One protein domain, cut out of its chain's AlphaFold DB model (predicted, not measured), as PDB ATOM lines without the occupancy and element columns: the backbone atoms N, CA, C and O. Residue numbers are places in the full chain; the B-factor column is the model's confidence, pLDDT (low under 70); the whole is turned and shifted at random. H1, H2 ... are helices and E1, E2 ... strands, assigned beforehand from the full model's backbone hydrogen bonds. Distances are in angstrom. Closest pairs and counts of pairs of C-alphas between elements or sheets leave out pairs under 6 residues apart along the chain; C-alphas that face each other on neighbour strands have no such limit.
ATOM      1  N   VAL A  14     -52.516  42.258  -1.414       92.50
ATOM      2  CA  VAL A  14     -52.029  41.598  -2.633       92.50
ATOM      3  C   VAL A  14     -52.904  41.942  -3.835       92.50
ATOM      4  O   VAL A  14     -54.124  42.022  -3.731       92.50
ATOM      5  N   SER A  15     -52.280  42.139  -4.992       92.88
ATOM      6  CA  SER A  15     -52.938  42.294  -6.291       92.88
ATOM      7  C   SER A  15     -52.141  41.518  -7.338       92.88
ATOM      8  O   SER A  15     -50.946  41.281  -7.156       92.88
ATOM      9  N   PHE A  16     -52.801  41.118  -8.421       90.88
ATOM     10  CA  PHE A  16     -52.207  40.332  -9.494       90.88
ATOM     11  C   PHE A  16     -52.256  41.093 -10.804       90.88
ATOM     12  O   PHE A  16     -53.281  41.679 -11.145       90.88
ATOM     13  N   ASP A  17     -51.167  41.034 -11.563       92.12
ATOM     14  CA  ASP A  17     -51.174  41.508 -12.937       92.12
ATOM     15  C   ASP A  17     -51.763  40.439 -13.865       92.12
ATOM     16  O   ASP A  17     -51.268  39.316 -13.950       92.12
ATOM     17  N   GLN A  18     -52.828  40.797 -14.576       93.44
ATOM     18  CA  GLN A  18     -53.481  39.972 -15.585       93.44
ATOM     19  C   GLN A  18     -53.286  40.614 -16.960       93.44
ATOM     20  O   GLN A  18     -54.173  41.288 -17.488       93.44
ATOM     21  N   ASN A  19     -52.108  40.386 -17.549       94.56
ATOM     22  CA  ASN A  19     -51.701  40.925 -18.853       94.56
ATOM     23  C   ASN A  19     -51.633  42.464 -18.881       94.56
ATOM     24  O   ASN A  19     -52.235  43.109 -19.744       94.56
ATOM     25  N   GLY A  20     -50.905  43.064 -17.937       96.00
ATOM     26  CA  GLY A  20     -50.741  44.518 -17.834       96.00
ATOM     27  C   GLY A  20     -51.928  45.240 -17.189       96.00
ATOM     28  O   GLY A  20     -52.039  46.464 -17.296       96.00
ATOM     29  N   ARG A  21     -52.841  44.498 -16.554       95.94
ATOM     30  CA  ARG A  21     -53.955  45.034 -15.768       95.94
ATOM     31  C   ARG A  21     -53.941  44.420 -14.378       95.94
ATOM     32  O   ARG A  21     -54.205  43.232 -14.222       95.94
ATOM     33  N   TRP A  22     -53.713  45.258 -13.377       95.75
ATOM     34  CA  TRP A  22     -53.776  44.859 -11.977       95.75
ATOM     35  C   TRP A  22     -55.218  44.611 -11.524       95.75
ATOM     36  O   TRP A  22     -56.121  45.399 -11.821       95.75
ATOM     37  N   THR A  23     -55.432  43.530 -10.778       94.69
ATOM     38  CA  THR A  23     -56.699  43.269 -10.089       94.69
ATOM     39  C   THR A  23     -56.905  44.263  -8.939       94.69
ATOM     40  O   THR A  23     -55.948  44.887  -8.467       94.69
ATOM     41  N   PRO A  24     -58.129  44.404  -8.405       95.00
ATOM     42  CA  PRO A  24     -58.319  45.066  -7.119       95.00
ATOM     43  C   PRO A  24     -57.414  44.447  -6.044       95.00
ATOM     44  O   PRO A  24     -57.218  43.230  -6.022       95.00
ATOM     45  N   ALA A  25     -56.848  45.288  -5.177       93.44
ATOM     46  CA  ALA A  25     -56.043  44.822  -4.058       93.44
ATOM     47  C   ALA A  25     -56.935  44.114  -3.031       93.44
ATOM     48  O   ALA A  25     -57.988  44.629  -2.649       93.44
ATOM     49  N   ARG A  26     -56.503  42.940  -2.579       91.56
ATOM     50  CA  ARG A  26     -57.152  42.150  -1.535       91.56
ATOM     51  C   ARG A  26     -56.364  42.286  -0.239       91.56
ATOM     52  O   ARG A  26     -55.145  42.136  -0.256       91.56
ATOM     53  N   HIS A  27     -57.061  42.564   0.859       91.94
ATOM     54  CA  HIS A  27     -56.495  42.528   2.211       91.94
ATOM     55  C   HIS A  27     -56.055  41.098   2.545       91.94
ATOM     56  O   HIS A  27     -56.768  40.153   2.208       91.94
ATOM     57  N   LEU A  28     -54.868  40.929   3.129       91.44
ATOM     58  CA  LEU A  28     -54.398  39.613   3.561       91.44
ATOM     59  C   LEU A  28     -55.045  39.201   4.890       91.44
ATOM     60  O   LEU A  28     -55.368  40.033   5.732       91.44
ATOM     61  N   GLU A  29     -55.226  37.895   5.075       88.69
ATOM     62  CA  GLU A  29     -55.961  37.324   6.207       88.69
ATOM     63  C   GLU A  29     -55.321  37.621   7.580       88.69
ATOM     64  O   GLU A  29     -54.129  37.912   7.696       88.69
ATOM     65  N   HIS A  30     -56.109  37.455   8.649       78.88
ATOM     66  CA  HIS A  30     -55.759  37.833  10.034       78.88
ATOM     67  C   HIS A  30     -54.546  37.119  10.663       78.88
ATOM     68  O   HIS A  30     -54.068  37.501  11.729       78.88
ATOM     69  N   HIS A  31     -54.062  36.031  10.066       84.75
ATOM     70  CA  HIS A  31     -52.839  35.381  10.546       84.75
ATOM     71  C   HIS A  31     -51.566  36.065  10.007       84.75
ATOM     72  O   HIS A  31     -50.466  35.800  10.497       84.75
ATOM     73  N   ILE A  32     -51.728  36.944   9.011       91.06
ATOM     74  CA  ILE A  32     -50.682  37.758   8.392       91.06
ATOM     75  C   ILE A  32     -50.788  39.170   8.946       91.06
ATOM     76  O   ILE A  32     -49.882  39.586   9.664       91.06
ATOM     77  N   ASN A  33     -51.916  39.828   8.666       91.31
ATOM     78  CA  ASN A  33     -52.274  41.128   9.220       91.31
ATOM     79  C   ASN A  33     -52.823  40.930  10.624       91.31
ATOM     80  O   ASN A  33     -53.778  40.181  10.816       91.31
ATOM     81  N   THR A  34     -52.215  41.573  11.607       89.56
ATOM     82  CA  THR A  34     -52.605  41.440  13.007       89.56
ATOM     83  C   THR A  34     -53.092  42.782  13.547       89.56
ATOM     84  O   THR A  34     -53.255  43.753  12.822       89.56
ATOM     85  N   GLU A  35     -53.325  42.871  14.855       86.19
ATOM     86  CA  GLU A  35     -53.517  44.169  15.515       86.19
ATOM     87  C   GLU A  35     -52.213  44.987  15.596       86.19
ATOM     88  O   GLU A  35     -52.204  46.062  16.194       86.19
ATOM     89  N   ALA A  36     -51.091  44.475  15.089       88.44
ATOM     90  CA  ALA A  36     -49.818  45.176  15.044       88.44
ATOM     91  C   ALA A  36     -49.655  45.966  13.739       88.44
ATOM     92  O   ALA A  36     -50.625  46.261  13.052       88.44
ATOM     93  N   GLU A  37     -48.429  46.398  13.472       90.06
ATOM     94  CA  GLU A  37     -48.033  47.007  12.210       90.06
ATOM     95  C   GLU A  37     -47.252  45.967  11.405       90.06
ATOM     96  O   GLU A  37     -46.258  45.412  11.892       90.06
ATOM     97  N   GLU A  38     -47.745  45.660  10.205       92.94
ATOM     98  CA  GLU A  38     -47.119  44.773   9.237       92.94
ATOM     99  C   GLU A  38     -46.580  45.569   8.040       92.94
ATOM    100  O   GLU A  38     -47.317  46.235   7.311       92.94
ATOM    101  N   GLU A  39     -45.270  45.477   7.806       92.38
ATOM    102  CA  GLU A  39     -44.562  46.347   6.865       92.38
ATOM    103  C   GLU A  39     -43.539  45.601   6.000       92.38
ATOM    104  O   GLU A  39     -43.172  44.451   6.248       92.38
ATOM    105  N   TYR A  40     -43.040  46.305   4.980       94.44
ATOM    106  CA  TYR A  40     -41.922  45.895   4.122       94.44
ATOM    107  C   TYR A  40     -42.066  44.489   3.504       94.44
ATOM    108  O   TYR A  40     -41.175  43.651   3.670       94.44
ATOM    109  N   PRO A  41     -43.162  44.207   2.769       95.69
ATOM    110  CA  PRO A  41     -43.323  42.919   2.112       95.69
ATOM    111  C   PRO A  41     -42.257  42.707   1.028       95.69
ATOM    112  O   PRO A  41     -41.963  43.600   0.231       95.69
ATOM    113  N   PHE A  42     -41.719  41.492   0.957       97.00
ATOM    114  CA  PHE A  42     -40.775  41.056  -0.065       97.00
ATOM    115  C   PHE A  42     -41.104  39.635  -0.528       97.00
ATOM    116  O   PHE A  42     -41.076  38.690   0.258       97.00
ATOM    117  N   LEU A  43     -41.394  39.474  -1.818       95.44
ATOM    118  CA  LEU A  43     -41.631  38.173  -2.438       95.44
ATOM    119  C   LEU A  43     -40.311  37.598  -2.967       95.44
ATOM    120  O   LEU A  43     -39.547  38.305  -3.628       95.44
ATOM    121  N   THR A  44     -40.038  36.317  -2.713       96.62
ATOM    122  CA  THR A  44     -38.846  35.665  -3.266       96.62
ATOM    123  C   THR A  44     -38.881  35.622  -4.797       96.62
ATOM    124  O   THR A  44     -39.959  35.546  -5.384       96.62
ATOM    125  N   PRO A  45     -37.718  35.610  -5.481       96.38
ATOM    126  CA  PRO A  45     -37.674  35.570  -6.947       96.38
ATOM    127  C   PRO A  45     -38.383  34.364  -7.577       96.38
ATOM    128  O   PRO A  45     -38.833  34.445  -8.715       96.38
ATOM    129  N   ASP A  46     -38.474  33.244  -6.854       95.62
ATOM    130  CA  ASP A  46     -39.197  32.043  -7.281       95.62
ATOM    131  C   ASP A  46     -40.696  32.066  -6.928       95.62
ATOM    132  O   ASP A  46     -41.409  31.113  -7.235       95.62
ATOM    133  N   GLY A  47     -41.169  33.134  -6.280       92.19
ATOM    134  CA  GLY A  47     -42.566  33.342  -5.912       92.19
ATOM    135  C   GLY A  47     -43.084  32.426  -4.805       92.19
ATOM    136  O   GLY A  47     -44.294  32.364  -4.612       92.19
ATOM    137  N   LYS A  48     -42.216  31.694  -4.096       94.50
ATOM    138  CA  LYS A  48     -42.649  30.707  -3.093       94.50
ATOM    139  C   LYS A  48     -42.865  31.280  -1.705       94.50
ATOM    140  O   LYS A  48     -43.708  30.762  -0.981       94.50
ATOM    141  N   TYR A  49     -42.123  32.315  -1.322       96.06
ATOM    142  CA  TYR A  49     -42.181  32.858   0.031       96.06
ATOM    143  C   TYR A  49     -42.400  34.362   0.027       96.06
ATOM    144  O   TYR A  49     -41.758  35.095  -0.726       96.06
ATOM    145  N   LEU A  50     -43.267  34.815   0.927       95.81
ATOM    146  CA  LEU A  50     -43.427  36.217   1.283       95.81
ATOM    147  C   LEU A  50     -42.725  36.462   2.619       95.81
ATOM    148  O   LEU A  50     -43.065  35.832   3.618       95.81
ATOM    149  N   PHE A  51     -41.779  37.391   2.629       97.38
ATOM    150  CA  PHE A  51     -41.163  37.951   3.827       97.38
ATOM    151  C   PHE A  51     -41.836  39.274   4.174       97.38
ATOM    152  O   PHE A  51     -42.227  40.015   3.276       97.38
ATOM    153  N   PHE A  52     -41.958  39.577   5.460       96.31
ATOM    154  CA  PHE A  52     -42.477  40.855   5.943       96.31
ATOM    155  C   PHE A  52     -42.007  41.113   7.374       96.31
ATOM    156  O   PHE A  52     -41.625  40.184   8.088       96.31
ATOM    157  N   SER A  53     -42.042  42.368   7.800       95.31
ATOM    158  CA  SER A  53     -41.790  42.752   9.186       95.31
ATOM    159  C   SER A  53     -43.106  42.877   9.946       95.31
ATOM    160  O   SER A  53     -44.103  43.314   9.380       95.31
ATOM    161  N   SER A  54     -43.120  42.508  11.226       93.44
ATOM    162  CA  SER A  54     -44.271  42.738  12.105       93.44
ATOM    163  C   SER A  54     -43.831  43.143  13.507       93.44
ATOM    164  O   SER A  54     -42.941  42.518  14.098       93.44
ATOM    165  N   GLU A  55     -44.494  44.158  14.056       92.06
ATOM    166  CA  GLU A  55     -44.316  44.648  15.429       92.06
ATOM    167  C   GLU A  55     -45.238  43.947  16.442       92.06
ATOM    168  O   GLU A  55     -45.559  44.479  17.509       92.06
ATOM    169  N   ARG A  56     -45.704  42.733  16.126       89.88
ATOM    170  CA  ARG A  56     -46.575  41.978  17.033       89.88
ATOM    171  C   ARG A  56     -45.950  41.810  18.414       89.88
ATOM    172  O   ARG A  56     -44.773  41.468  18.554       89.88
ATOM    173  N   SER A  57     -46.775  42.029  19.432       89.00
ATOM    174  CA  SER A  57     -46.375  41.946  20.829       89.00
ATOM    175  C   SER A  57     -47.465  41.336  21.704       89.00
ATOM    176  O   SER A  57     -48.652  41.477  21.396       89.00
ATOM    177  N   PRO A  58     -47.100  40.666  22.819       83.94
ATOM    178  CA  PRO A  58     -48.067  40.152  23.784       83.94
ATOM    179  C   PRO A  58     -48.889  41.273  24.434       83.94
ATOM    180  O   PRO A  58     -49.876  40.995  25.109       83.94
ATOM    181  N   PHE A  59     -48.495  42.535  24.236       82.31
ATOM    182  CA  PHE A  59     -49.199  43.718  24.718       82.31
ATOM    183  C   PHE A  59     -50.078  44.382  23.643       82.31
ATOM    184  O   PHE A  59     -50.784  45.337  23.960       82.31
ATOM    185  N   THR A  60     -50.070  43.891  22.396       73.31
ATOM    186  CA  THR A  60     -50.802  44.483  21.255       73.31
ATOM    187  C   THR A  60     -52.211  43.902  21.058       73.31
ATOM    188  O   THR A  60     -52.865  44.162  20.057       73.31
ATOM    189  N   ALA A  61     -52.728  43.154  22.029       68.94
ATOM    190  CA  ALA A  61     -54.096  42.632  22.056       68.94
ATOM    191  C   ALA A  61     -54.700  42.862  23.454       68.94
ATOM    192  O   ALA A  61     -53.961  43.221  24.379       68.94
ATOM    193  N   PRO A  62     -56.018  42.663  23.661       69.19
ATOM    194  CA  PRO A  62     -56.581  42.676  25.004       69.19
ATOM    195  C   PRO A  62     -55.816  41.685  25.879       69.19
ATOM    196  O   PRO A  62     -55.855  40.475  25.652       69.19
ATOM    197  N   VAL A  63     -55.083  42.199  26.866       74.12
ATOM    198  CA  VAL A  63     -54.327  41.337  27.768       74.12
ATOM    199  C   VAL A  63     -55.334  40.556  28.608       74.12
ATOM    200  O   VAL A  63     -56.145  41.147  29.321       74.12
ATOM    201  N   ALA A  64     -55.293  39.226  28.502       74.62
ATOM    202  CA  ALA A  64     -56.287  38.336  29.103       74.62
ATOM    203  C   ALA A  64     -56.350  38.438  30.638       74.62
ATOM    204  O   ALA A  64     -57.371  38.116  31.248       74.62
ATOM    205  N   HIS A  65     -55.269  38.895  31.269       81.88
ATOM    206  CA  HIS A  65     -55.158  39.076  32.710       81.88
ATOM    207  C   HIS A  65     -54.422  40.372  33.060       81.88
ATOM    208  O   HIS A  65     -53.760  41.001  32.235       81.88
ATOM    209  N   ARG A  66     -54.519  40.785  34.327       87.50
ATOM    210  CA  ARG A  66     -53.714  41.897  34.844       87.50
ATOM    211  C   ARG A  66     -52.236  41.502  34.825       87.50
ATOM    212  O   ARG A  66     -51.846  40.598  35.558       87.50
ATOM    213  N   LEU A  67     -51.430  42.252  34.079       88.69
ATOM    214  CA  LEU A  67     -49.979  42.077  34.038       88.69
ATOM    215  C   LEU A  67     -49.338  42.315  35.408       88.69
ATOM    216  O   LEU A  67     -49.670  43.277  36.110       88.69
ATOM    217  N   ASN A  68     -48.374  41.466  35.752       92.44
ATOM    218  CA  ASN A  68     -47.418  41.706  36.828       92.44
ATOM    219  C   ASN A  68     -46.025  42.061  36.266       92.44
ATOM    220  O   ASN A  68     -45.793  42.035  35.058       92.44
ATOM    221  N   TYR A  69     -45.083  42.406  37.146       91.81
ATOM    222  CA  TYR A  69     -43.722  42.780  36.740       91.81
ATOM    223  C   TYR A  69     -42.992  41.663  35.972       91.81
ATOM    224  O   TYR A  69     -42.301  41.942  34.996       91.81
ATOM    225  N   GLY A  70     -43.177  40.404  36.374       93.44
ATOM    226  CA  GLY A  70     -42.610  39.253  35.677       93.44
ATOM    227  C   GLY A  70     -43.166  39.093  34.262       93.44
ATOM    228  O   GLY A  70     -42.394  38.824  33.345       93.44
ATOM    229  N   ASP A  71     -44.464  39.335  34.060       91.25
ATOM    230  CA  ASP A  71     -45.084  39.300  32.726       91.25
ATOM    231  C   ASP A  71     -44.487  40.382  31.815       91.25
ATOM    232  O   ASP A  71     -44.142  40.115  30.663       91.25
ATOM    233  N   LEU A  72     -44.307  41.597  32.349       89.94
ATOM    234  CA  LEU A  72     -43.689  42.710  31.627       89.94
ATOM    235  C   LEU A  72     -42.245  42.392  31.239       89.94
ATOM    236  O   LEU A  72     -41.877  42.531  30.076       89.94
ATOM    237  N   GLN A  73     -41.439  41.931  32.198       93.31
ATOM    238  CA  GLN A  73     -40.042  41.584  31.953       93.31
ATOM    239  C   GLN A  73     -39.930  40.456  30.917       93.31
ATOM    240  O   GLN A  73     -39.105  40.531  30.008       93.31
ATOM    241  N   SER A  74     -40.796  39.446  31.007       91.25
ATOM    242  CA  SER A  74     -40.815  38.328  30.059       91.25
ATOM    243  C   SER A  74     -41.196  38.788  28.652       91.25
ATOM    244  O   SER A  74     -40.520  38.428  27.692       91.25
ATOM    245  N   GLY A  75     -42.229  39.625  28.520       90.06
ATOM    246  CA  GLY A  75     -42.646  40.171  27.229       90.06
ATOM    247  C   GLY A  75     -41.572  41.047  26.582       90.06
ATOM    248  O   GLY A  75     -41.267  40.858  25.408       90.06
ATOM    249  N   LEU A  76     -40.937  41.939  27.351       89.69
ATOM    250  CA  LEU A  76     -39.877  42.836  26.864       89.69
ATOM    251  C   LEU A  76     -38.630  42.093  26.360       89.69
ATOM    252  O   LEU A  76     -37.981  42.548  25.416       89.69
ATOM    253  N   HIS A  77     -38.296  40.955  26.971       91.44
ATOM    254  CA  HIS A  77     -37.163  40.122  26.560       91.44
ATOM    255  C   HIS A  77     -37.529  39.038  25.538       91.44
ATOM    256  O   HIS A  77     -36.648  38.303  25.091       91.44
ATOM    257  N   SER A  78     -38.804  38.918  25.171       91.31
ATOM    258  CA  SER A  78     -39.238  37.987  24.134       91.31
ATOM    259  C   SER A  78     -38.880  38.502  22.740       91.31
ATOM    260  O   SER A  78     -38.651  39.694  22.538       91.31
ATOM    261  N   THR A  79     -38.864  37.605  21.756       90.31
ATOM    262  CA  THR A  79     -38.733  38.005  20.349       90.31
ATOM    263  C   THR A  79     -39.910  38.876  19.925       90.31
ATOM    264  O   THR A  79     -39.721  39.869  19.244       90.31
ATOM    265  N   LEU A  80     -41.119  38.587  20.401       90.38
ATOM    266  CA  LEU A  80     -42.324  39.355  20.096       90.38
ATOM    267  C   LEU A  80     -42.478  40.561  21.033       90.38
ATOM    268  O   LEU A  80     -43.523  40.750  21.622       90.38
ATOM    269  N   ASN A  81     -41.446  41.370  21.248       89.88
ATOM    270  CA  ASN A  81     -41.516  42.503  22.182       89.88
ATOM    271  C   ASN A  81     -42.036  43.811  21.560       89.88
ATOM    272  O   ASN A  81     -42.107  44.827  22.249       89.88
ATOM    273  N   GLY A  82     -42.412  43.790  20.280       88.56
ATOM    274  CA  GLY A  82     -42.915  44.957  19.558       88.56
ATOM    275  C   GLY A  82     -41.842  45.834  18.913       88.56
ATOM    276  O   GLY A  82     -42.184  46.871  18.372       88.56
ATOM    277  N   HIS A  83     -40.564  45.438  18.915       89.25
ATOM    278  CA  HIS A  83     -39.502  46.152  18.181       89.25
ATOM    279  C   HIS A  83     -39.342  45.712  16.714       89.25
ATOM    280  O   HIS A  83     -38.355  46.060  16.068       89.25
ATOM    281  N   GLY A  84     -40.294  44.937  16.190       89.81
ATOM    282  CA  GLY A  84     -40.241  44.404  14.834       89.81
ATOM    283  C   GLY A  84     -39.423  43.115  14.728       89.81
ATOM    284  O   GLY A  84     -38.288  43.018  15.186       89.81
ATOM    285  N   ASN A  85     -40.003  42.106  14.083       94.94
ATOM    286  CA  ASN A  85     -39.288  40.910  13.638       94.94
ATOM    287  C   ASN A  85     -39.585  40.649  12.171       94.94
ATOM    288  O   ASN A  85     -40.655  41.010  11.687       94.94
ATOM    289  N   VAL A  86     -38.673  39.946  11.503       95.31
ATOM    290  CA  VAL A  86     -38.908  39.424  10.156       95.31
ATOM    291  C   VAL A  86     -39.622  38.078  10.252       95.31
ATOM    292  O   VAL A  86     -39.135  37.143  10.890       95.31
ATOM    293  N   PHE A  87     -40.762  37.985   9.583       95.06
ATOM    294  CA  PHE A  87     -41.541  36.773   9.379       95.06
ATOM    295  C   PHE A  87     -41.441  36.336   7.921       95.06
ATOM    296  O   PHE A  87     -41.146  37.135   7.031       95.06
ATOM    297  N   PHE A  88     -41.710  35.058   7.677       94.81
ATOM    298  CA  PHE A  88     -41.921  34.547   6.332       94.81
ATOM    299  C   PHE A  88     -43.048  33.523   6.327       94.81
ATOM    300  O   PHE A  88     -43.243  32.794   7.304       94.81
ATOM    301  N   ILE A  89     -43.771  33.463   5.217       94.69
ATOM    302  CA  ILE A  89     -44.809  32.467   4.961       94.69
ATOM    303  C   ILE A  89     -44.676  31.936   3.538       94.69
ATOM    304  O   ILE A  89     -44.170  32.632   2.654       94.69
ATOM    305  N   GLY A  90     -45.131  30.705   3.315       94.44
ATOM    306  CA  GLY A  90     -45.336  30.194   1.962       94.44
ATOM    307  C   GLY A  90     -46.489  30.936   1.286       94.44
ATOM    308  O   GLY A  90     -47.497  31.235   1.929       94.44
ATOM    309  N   VAL A  91     -46.358  31.248  -0.001       91.56
ATOM    310  CA  VAL A  91     -47.408  31.926  -0.782       91.56
ATOM    311  C   VAL A  91     -48.687  31.091  -0.864       91.56
ATOM    312  O   VAL A  91     -49.779  31.640  -0.944       91.56
ATOM    313  N   GLU A  92     -48.582  29.769  -0.759       89.44
ATOM    314  CA  GLU A  92     -49.720  28.858  -0.646       89.44
ATOM    315  C   GLU A  92     -50.608  29.139   0.579       89.44
ATOM    316  O   GLU A  92     -51.815  28.914   0.517       89.44
ATOM    317  N   ALA A  93     -50.042  29.684   1.662       87.25
ATOM    318  CA  ALA A  93     -50.787  30.050   2.867       87.25
ATOM    319  C   ALA A  93     -51.627  31.325   2.685       87.25
ATOM    320  O   ALA A  93     -52.474  31.630   3.518       87.25
ATOM    321  N   LEU A  94     -51.424  32.068   1.590       84.88
ATOM    322  CA  LEU A  94     -52.224  33.251   1.271       84.88
ATOM    323  C   LEU A  94     -53.648  32.898   0.802       84.88
ATOM    324  O   LEU A  94     -54.438  33.816   0.575       84.88
ATOM    325  N   GLU A  95     -53.959  31.606   0.608       80.56
ATOM    326  CA  GLU A  95     -55.266  31.099   0.152       80.56
ATOM    327  C   GLU A  95     -55.825  31.932  -1.016       80.56
ATOM    328  O   GLU A  95     -56.968  32.395  -1.023       80.56
TER     329      GLU A  95
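What this domain is: This is residues 14 to 95 of the 98 residues of an uncharacterized protein of Acidobacteria bacterium (UniProt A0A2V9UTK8). What is the shape? With little regular structure, it is a loose rod: a strongly twisted three-stranded sheet in the middle, H1 toward one end, and a loop toward the other, where residues 17 to 22 stick out. What builds it? The 82 printed residues, 31 in named elements, run E1, E2, H1, E3, H2, of mixed class, with antiparallel sheet order E1, E2, E3. The radius of gyration of the C-alphas is 16.3 A and the spans are 56 by 23 by 18 A.

Where its parts are: Where are the strands? E1 is residues 38 to 43, from C-alpha 38 at (-47.119, 44.773, 9.237); E2 is 49 to 54; E3 is 85 to 90, 17.0 A long. Where are the helices? H1 is residues 69 to 77, 12.4 A; H2 is 91 to 94, ending at (-52.224, 33.251, 1.271).

How they stand to each other: How do strands pair? Hairpin E1 and E2 is antiparallel at 161 degrees, with N 39 and O 53 within hydrogen-bond range at 2.9 A. E2 and E3 are antiparallel at 152 degrees, with N 52 and O 87 at 3.0 A. And the helices? H2 only grazes the sheet, with residues 91 to 94; H1 is not on it. Every O i to N i+4 pair in H1 is within hydrogen-bond range; H2 is too short for one.

The domain as a whole: How large is it? The farthest C-alphas, of Asn 19 and Tyr 69, are 56.2 A apart, and the printed part has no cut. What else? The E2 to H1 link is long, and residues 61 to 62 have pLDDT under 70.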